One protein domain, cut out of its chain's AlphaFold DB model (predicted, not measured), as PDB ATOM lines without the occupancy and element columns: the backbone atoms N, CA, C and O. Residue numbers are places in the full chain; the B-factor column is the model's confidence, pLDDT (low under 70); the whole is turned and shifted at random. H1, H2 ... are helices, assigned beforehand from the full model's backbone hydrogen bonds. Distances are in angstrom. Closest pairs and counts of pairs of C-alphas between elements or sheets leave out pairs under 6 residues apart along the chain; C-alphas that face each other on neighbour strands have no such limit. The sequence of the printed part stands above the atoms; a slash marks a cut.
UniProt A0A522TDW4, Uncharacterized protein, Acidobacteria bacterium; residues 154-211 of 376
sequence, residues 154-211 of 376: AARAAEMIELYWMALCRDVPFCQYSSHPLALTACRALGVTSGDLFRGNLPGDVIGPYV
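What this domain is: This is residues 154 to 211 of the 376 residues of an uncharacterized protein of Acidobacteria bacterium (UniProt A0A522TDW4). Two helices, H1 and the shorter H2, lie side by side as a hairpin, running opposite ways and joined by a wide loop, residues 169 to 180. A longer looping tail, residues 191 to 211, follows H2 and passes near the middle of the domain. The printed part has 58 residues, with H1 then H2 along the chain and no named strand; the class is all helix, though under half of the residues are in named elements. It is compact, with a radius of gyration of the C-alphas of 11.1 A, and spans 30 by 27 by 17 A.

Where its parts are: Find C-alpha 154 at (23.247, -32.926, -34.810); from there H1, residues 154 to 168, runs 21.2 A. H2, residues 181 to 190, runs 14.3 A and ends at C-alpha 190, (24.734, -39.624, -23.816).

How they stand to each other: Look at Trp 165 and Ala 186, the closest C-alphas of H1 and H2, 6.0 A apart: the helices touch. Their tilt is a shallow 6 degrees, opposite ways. In H1 and H2 every O i to N i+4 pair is within hydrogen-bond range.

The domain as a whole: The C-alphas of Ala 154 and Cys 175 are farthest apart, 30.8 A. The link from H1 to H2 is long. The printed part has no cut, and no printed residue has a pLDDT under 70.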
ATOM      1  N   ALA A 154      22.845 -31.918 -35.794       97.31
ATOM      2  CA  ALA A 154      23.247 -32.926 -34.810       97.31
ATOM      3  C   ALA A 154      22.965 -32.476 -33.365       97.31
ATOM      4  O   ALA A 154      22.521 -33.278 -32.548       97.31
ATOM      5  N   ALA A 155      23.155 -31.187 -33.066       95.50
ATOM      6  CA  ALA A 155      22.862 -30.633 -31.746       95.50
ATOM      7  C   ALA A 155      21.367 -30.741 -31.401       95.50
ATOM      8  O   ALA A 155      21.023 -31.172 -30.304       95.50
ATOM      9  N   ARG A 156      20.470 -30.467 -32.364       94.44
ATOM     10  CA  ARG A 156      19.028 -30.669 -32.172       94.44
ATOM     11  C   ARG A 156      18.678 -32.131 -31.894       94.44
ATOM     12  O   ARG A 156      17.816 -32.407 -31.060       94.44
ATOM     13  N   ALA A 157      19.321 -33.061 -32.597       95.62
ATOM     14  CA  ALA A 157      19.133 -34.487 -32.357       95.62
ATOM     15  C   ALA A 157      19.618 -34.890 -30.953       95.62
ATOM     16  O   ALA A 157      18.903 -35.606 -30.257       95.62
ATOM     17  N   ALA A 158      20.773 -34.383 -30.512       95.81
ATOM     18  CA  ALA A 158      21.315 -34.636 -29.178       95.81
ATOM     19  C   ALA A 158      20.384 -34.124 -28.062       95.81
ATOM     20  O   ALA A 158      20.052 -34.893 -27.163       95.81
ATOM     21  N   GLU A 159      19.877 -32.886 -28.171       95.56
ATOM     22  CA  GLU A 159      18.882 -32.336 -27.231       95.56
ATOM     23  C   GLU A 159      17.635 -33.235 -27.145       95.56
ATOM     24  O   GLU A 159      17.123 -33.516 -26.063       95.56
ATOM     25  N   MET A 160      17.131 -33.717 -28.288       96.69
ATOM     26  CA  MET A 160      15.972 -34.612 -28.303       96.69
ATOM     27  C   MET A 160      16.276 -35.959 -27.643       96.69
ATOM     28  O   MET A 160      15.447 -36.442 -26.872       96.69
ATOM     29  N   ILE A 161      17.439 -36.559 -27.919       97.75
ATOM     30  CA  ILE A 161      17.870 -37.819 -27.297       97.75
ATOM     31  C   ILE A 161      17.935 -37.664 -25.773       97.75
ATOM     32  O   ILE A 161      17.406 -38.513 -25.056       97.75
ATOM     33  N   GLU A 162      18.510 -36.567 -25.277       98.12
ATOM     34  CA  GLU A 162      18.545 -36.272 -23.845       98.12
ATOM     35  C   GLU A 162      17.133 -36.161 -23.255       98.12
ATOM     36  O   GLU A 162      16.838 -36.815 -22.256       98.12
ATOM     37  N   LEU A 163      16.219 -35.431 -23.901       97.62
ATOM     38  CA  LEU A 163      14.833 -35.300 -23.433       97.62
ATOM     39  C   LEU A 163      14.078 -36.640 -23.395       97.62
ATOM     40  O   LEU A 163      13.264 -36.861 -22.493       97.62
ATOM     41  N   TYR A 164      14.339 -37.549 -24.339       97.81
ATOM     42  CA  TYR A 164      13.798 -38.912 -24.287       97.81
ATOM     43  C   TYR A 164      14.356 -39.696 -23.098       97.81
ATOM     44  O   TYR A 164      13.592 -40.366 -22.404       97.81
ATOM     45  N   TRP A 165      15.654 -39.581 -22.817       98.56
ATOM     46  CA  TRP A 165      16.254 -40.207 -21.642       98.56
ATOM     47  C   TRP A 165      15.745 -39.609 -20.332       98.56
ATOM     48  O   TRP A 165      15.426 -40.368 -19.421       98.56
ATOM     49  N   MET A 166      15.566 -38.288 -20.248       98.50
ATOM     50  CA  MET A 166      14.917 -37.642 -19.104       98.50
ATOM     51  C   MET A 166      13.489 -38.165 -18.905       98.50
ATOM     52  O   MET A 166      13.054 -38.360 -17.773       98.50
ATOM     53  N   ALA A 167      12.751 -38.418 -19.993       97.38
ATOM     54  CA  ALA A 167      11.411 -38.989 -19.918       97.38
ATOM     55  C   ALA A 167      11.407 -40.436 -19.406       97.38
ATOM     56  O   ALA A 167      10.583 -40.766 -18.560       97.38
ATOM     57  N   LEU A 168      12.334 -41.272 -19.878       97.88
ATOM     58  CA  LEU A 168      12.475 -42.661 -19.429       97.88
ATOM     59  C   LEU A 168      12.953 -42.744 -17.971       97.88
ATOM     60  O   LEU A 168      12.444 -43.544 -17.194       97.88
ATOM     61  N   CYS A 169      13.895 -41.888 -17.576       98.25
ATOM     62  CA  CYS A 169      14.460 -41.843 -16.226       98.25
ATOM     63  C   CYS A 169      13.630 -41.012 -15.233       98.25
ATOM     64  O   CYS A 169      14.079 -40.791 -14.108       98.25
ATOM     65  N   ARG A 170      12.440 -40.529 -15.619       97.69
ATOM     66  CA  ARG A 170      11.671 -39.529 -14.855       97.69
ATOM     67  C   ARG A 170      11.350 -39.972 -13.425       97.69
ATOM     68  O   ARG A 170      11.345 -39.139 -12.522       97.69
ATOM     69  N   ASP A 171      11.133 -41.271 -13.232       98.19
ATOM     70  CA  ASP A 171      10.810 -41.891 -11.942       98.19
ATOM     71  C   ASP A 171      12.021 -42.504 -11.218       98.19
ATOM     72  O   ASP A 171      11.874 -43.023 -10.113       98.19
ATOM     73  N   VAL A 172      13.225 -42.427 -11.797       98.44
ATOM     74  CA  VAL A 172      14.447 -42.921 -11.152       98.44
ATOM     75  C   VAL A 172      14.874 -41.928 -10.064       98.44
ATOM     76  O   VAL A 172      15.093 -40.754 -10.377       98.44
ATOM     77  N   PRO A 173      15.022 -42.355  -8.796       98.12
ATOM     78  CA  PRO A 173      15.516 -41.479  -7.742       98.12
ATOM     79  C   PRO A 173      16.938 -40.986  -8.031       98.12
ATOM     80  O   PRO A 173      17.811 -41.783  -8.381       98.12
ATOM     81  N   PHE A 174      17.212 -39.697  -7.816       97.81
ATOM     82  CA  PHE A 174      18.532 -39.100  -8.057       97.81
ATOM     83  C   PHE A 174      19.647 -39.809  -7.279       97.81
ATOM     84  O   PHE A 174      20.739 -40.018  -7.800       97.81
ATOM     85  N   CYS A 175      19.361 -40.245  -6.047       97.06
ATOM     86  CA  CYS A 175      20.308 -40.985  -5.209       97.06
ATOM     87  C   CYS A 175      20.667 -42.381  -5.748       97.06
ATOM     88  O   CYS A 175      21.593 -43.004  -5.238       97.06
ATOM     89  N   GLN A 176      19.958 -42.872  -6.767       98.19
ATOM     90  CA  GLN A 176      20.187 -44.174  -7.394       98.19
ATOM     91  C   GLN A 176      20.824 -44.062  -8.787       98.19
ATOM     92  O   GLN A 176      21.051 -45.084  -9.426       98.19
ATOM     93  N   TYR A 177      21.148 -42.864  -9.290       97.94
ATOM     94  CA  TYR A 177      21.683 -42.700 -10.654       97.94
ATOM     95  C   TYR A 177      22.983 -43.481 -10.911       97.94
ATOM     96  O   TYR A 177      23.212 -43.926 -12.034       97.94
ATOM     97  N   SER A 178      23.811 -43.692  -9.884       97.38
ATOM     98  CA  SER A 178      25.076 -44.434  -9.988       97.38
ATOM     99  C   SER A 178      24.918 -45.957 -10.053       97.38
ATOM    100  O   SER A 178      25.872 -46.648 -10.399       97.38
ATOM    101  N   SER A 179      23.741 -46.497  -9.728       98.19
ATOM    102  CA  SER A 179      23.498 -47.945  -9.662       98.19
ATOM    103  C   SER A 179      22.269 -48.403 -10.450       98.19
ATOM    104  O   SER A 179      22.158 -49.584 -10.778       98.19
ATOM    105  N   HIS A 180      21.352 -47.497 -10.800       98.50
ATOM    106  CA  HIS A 180      20.119 -47.838 -11.493       98.50
ATOM    107  C   HIS A 180      20.393 -48.199 -12.968       98.50
ATOM    108  O   HIS A 180      20.906 -47.358 -13.717       98.50
ATOM    109  N   PRO A 181      19.991 -49.393 -13.453       98.38
ATOM    110  CA  PRO A 181      20.321 -49.859 -14.805       98.38
ATOM    111  C   PRO A 181      19.895 -48.901 -15.925       98.38
ATOM    112  O   PRO A 181      20.632 -48.702 -16.895       98.38
ATOM    113  N   LEU A 182      18.724 -48.269 -15.784       98.31
ATOM    114  CA  LEU A 182      18.221 -47.299 -16.760       98.31
ATOM    115  C   LEU A 182      19.073 -46.021 -16.808       98.31
ATOM    116  O   LEU A 182      19.397 -45.551 -17.894       98.31
ATOM    117  N   ALA A 183      19.503 -45.508 -15.649       98.44
ATOM    118  CA  ALA A 183      20.341 -44.312 -15.569       98.44
ATOM    119  C   ALA A 183      21.736 -44.581 -16.145       98.44
ATOM    120  O   ALA A 183      22.238 -43.795 -16.943       98.44
ATOM    121  N   LEU A 184      22.324 -45.743 -15.841       98.62
ATOM    122  CA  LEU A 184      23.602 -46.168 -16.417       98.62
ATOM    123  C   LEU A 184      23.519 -46.374 -17.938       98.62
ATOM    124  O   LEU A 184      24.489 -46.132 -18.656       98.62
ATOM    125  N   THR A 185      22.363 -46.802 -18.449       98.56
ATOM    126  CA  THR A 185      22.133 -46.903 -19.898       98.56
ATOM    127  C   THR A 185      22.023 -45.523 -20.543       98.56
ATOM    128  O   THR A 185      22.649 -45.302 -21.577       98.56
ATOM    129  N   ALA A 186      21.322 -44.580 -19.904       98.50
ATOM    130  CA  ALA A 186      21.275 -43.187 -20.342       98.50
ATOM    131  C   ALA A 186      22.676 -42.551 -20.366       98.50
ATOM    132  O   ALA A 186      23.049 -41.939 -21.361       98.50
ATOM    133  N   CYS A 187      23.486 -42.781 -19.324       98.38
ATOM    134  CA  CYS A 187      24.877 -42.321 -19.245       98.38
ATOM    135  C   CYS A 187      25.699 -42.780 -20.456       98.38
ATOM    136  O   CYS A 187      26.328 -41.966 -21.126       98.38
ATOM    137  N   ARG A 188      25.638 -44.079 -20.792       98.19
ATOM    138  CA  ARG A 188      26.333 -44.628 -21.969       98.19
ATOM    139  C   ARG A 188      25.834 -44.026 -23.280       98.19
ATOM    140  O   ARG A 188      26.645 -43.740 -24.151       98.19
ATOM    141  N   ALA A 189      24.522 -43.847 -23.422       97.38
ATOM    142  CA  ALA A 189      23.927 -43.305 -24.640       97.38
ATOM    143  C   ALA A 189      24.267 -41.823 -24.864       97.38
ATOM    144  O   ALA A 189      24.388 -41.395 -26.008       97.38
ATOM    145  N   LEU A 190      24.418 -41.055 -23.782       96.81
ATOM    146  CA  LEU A 190      24.734 -39.624 -23.816       96.81
ATOM    147  C   LEU A 190      26.238 -39.332 -23.706       96.81
ATOM    148  O   LEU A 190      26.648 -38.196 -23.913       96.81
ATOM    149  N   GLY A 191      27.061 -40.337 -23.393       96.88
ATOM    150  CA  GLY A 191      28.503 -40.164 -23.205       96.88
ATOM    151  C   GLY A 191      28.864 -39.372 -21.944       96.88
ATOM    152  O   GLY A 191      29.849 -38.642 -21.950       96.88
ATOM    153  N   VAL A 192      28.072 -39.502 -20.874       96.94
ATOM    154  CA  VAL A 192      28.240 -38.767 -19.605       96.94
ATOM    155  C   VAL A 192      28.383 -39.717 -18.418       96.94
ATOM    156  O   VAL A 192      28.062 -40.903 -18.517       96.94
ATOM    157  N   THR A 193      28.850 -39.210 -17.275       96.50
ATOM    158  CA  THR A 193      28.847 -39.973 -16.020       96.50
ATOM    159  C   THR A 193      27.500 -39.852 -15.304       96.50
ATOM    160  O   THR A 193      26.705 -38.956 -15.581       96.50
ATOM    161  N   SER A 194      27.248 -40.711 -14.313       96.19
ATOM    162  CA  SER A 194      26.062 -40.576 -13.454       96.19
ATOM    163  C   SER A 194      26.066 -39.294 -12.612       96.19
ATOM    164  O   SER A 194      25.008 -38.880 -12.147       96.19
ATOM    165  N   GLY A 195      27.238 -38.689 -12.383       94.69
ATOM    166  CA  GLY A 195      27.359 -37.401 -11.695       94.69
ATOM    167  C   GLY A 195      26.875 -36.234 -12.555       94.69
ATOM    168  O   GLY A 195      26.272 -35.303 -12.022       94.69
ATOM    169  N   ASP A 196      27.063 -36.342 -13.870       95.81
ATOM    170  CA  ASP A 196      26.756 -35.296 -14.853       95.81
ATOM    171  C   ASP A 196      25.380 -35.475 -15.511       95.81
ATOM    172  O   ASP A 196      24.853 -34.543 -16.116       95.81
ATOM    173  N   LEU A 197      24.790 -36.673 -15.410       97.56
ATOM    174  CA  LEU A 197      23.533 -37.020 -16.069       97.56
ATOM    175  C   LEU A 197      22.428 -35.996 -15.746       97.56
ATOM    176  O   LEU A 197      22.011 -35.876 -14.594       97.56
ATOM    177  N   PHE A 198      21.934 -35.314 -16.786       97.62
ATOM    178  CA  PHE A 198      20.862 -34.304 -16.750       97.62
ATOM    179  C   PHE A 198      21.167 -33.027 -15.949       97.62
ATOM    180  O   PHE A 198      20.248 -32.276 -15.614       97.62
ATOM    181  N   ARG A 199      22.436 -32.752 -15.632       96.56
ATOM    182  CA  ARG A 199      22.824 -31.536 -14.909       96.56
ATOM    183  C   ARG A 199      23.112 -30.359 -15.839       96.56
ATOM    184  O   ARG A 199      23.407 -30.526 -17.018       96.56
ATOM    185  N   GLY A 200      23.032 -29.158 -15.268       93.56
ATOM    186  CA  GLY A 200      23.512 -27.939 -15.912       93.56
ATOM    187  C   GLY A 200      25.040 -27.877 -15.975       93.56
ATOM    188  O   GLY A 200      25.748 -28.761 -15.492       93.56
ATOM    189  N   ASN A 201      25.550 -26.816 -16.592       89.88
ATOM    190  CA  ASN A 201      26.978 -26.595 -16.817       89.88
ATOM    191  C   ASN A 201      27.524 -25.362 -16.076       89.88
ATOM    192  O   ASN A 201      28.616 -24.889 -16.400       89.88
ATOM    193  N   LEU A 202      26.782 -24.820 -15.105       93.25
ATOM    194  CA  LEU A 202      27.247 -23.693 -14.307       93.25
ATOM    195  C   LEU A 202      28.192 -24.161 -13.189       93.25
ATOM    196  O   LEU A 202      28.113 -25.308 -12.733       93.25
ATOM    197  N   PRO A 203      29.095 -23.285 -12.705       93.31
ATOM    198  CA  PRO A 203      29.947 -23.607 -11.567       93.31
ATOM    199  C   PRO A 203      29.121 -24.058 -10.356       93.31
ATOM    200  O   PRO A 203      28.307 -23.301  -9.835       93.31
ATOM    201  N   GLY A 204      29.364 -25.287  -9.901       92.38
ATOM    202  CA  GLY A 204      28.661 -25.897  -8.770       92.38
ATOM    203  C   GLY A 204      27.559 -26.887  -9.152       92.38
ATOM    204  O   GLY A 204      27.245 -27.738  -8.326       92.38
ATOM    205  N   ASP A 205      27.042 -26.868 -10.387       93.12
ATOM    206  CA  ASP A 205      25.934 -27.748 -10.800       93.12
ATOM    207  C   ASP A 205      26.291 -29.235 -10.682       93.12
ATOM    208  O   ASP A 205      25.452 -30.048 -10.299       93.12
ATOM    209  N   VAL A 206      27.546 -29.598 -10.961       92.75
ATOM    210  CA  VAL A 206      28.059 -30.983 -10.916       92.75
ATOM    211  C   VAL A 206      28.655 -31.383  -9.562       92.75
ATOM    212  O   VAL A 206      29.204 -32.474  -9.417       92.75
ATOM    213  N   ILE A 207      28.561 -30.518  -8.549       93.81
ATOM    214  CA  ILE A 207      29.147 -30.758  -7.229       93.81
ATOM    215  C   ILE A 207      28.047 -31.151  -6.237       93.81
ATOM    216  O   ILE A 207      27.137 -30.380  -5.950       93.81
ATOM    217  N   GLY A 208      28.166 -32.347  -5.652       93.81
ATOM    218  CA  GLY A 208      27.270 -32.817  -4.591       93.81
ATOM    219  C   GLY A 208      25.939 -33.397  -5.098       93.81
ATOM    220  O   GLY A 208      25.876 -33.922  -6.213       93.81
ATOM    221  N   PRO A 209      24.868 -33.380  -4.280       95.00
ATOM    222  CA  PRO A 209      23.552 -33.905  -4.662       95.00
ATOM    223  C   PRO A 209      22.951 -33.199  -5.886       95.00
ATOM    224  O   PRO A 209      23.320 -32.074  -6.201       95.00
ATOM    225  N   TYR A 210      22.014 -33.860  -6.573       96.25
ATOM    226  CA  TYR A 210      21.349 -33.301  -7.761       96.25
ATOM    227  C   TYR A 210      20.492 -32.079  -7.418       96.25
ATOM    228  O   TYR A 210      20.509 -31.066  -8.108       96.25
ATOM    229  N   VAL A 211      19.715 -32.185  -6.340       95.38
ATOM    230  CA  VAL A 211      18.795 -31.132  -5.914       95.38
ATOM    231  C   VAL A 211      19.535 -30.147  -5.015       95.38
ATOM    232  O   VAL A 211      20.209 -30.545  -4.060       95.38
TER     233      VAL A 211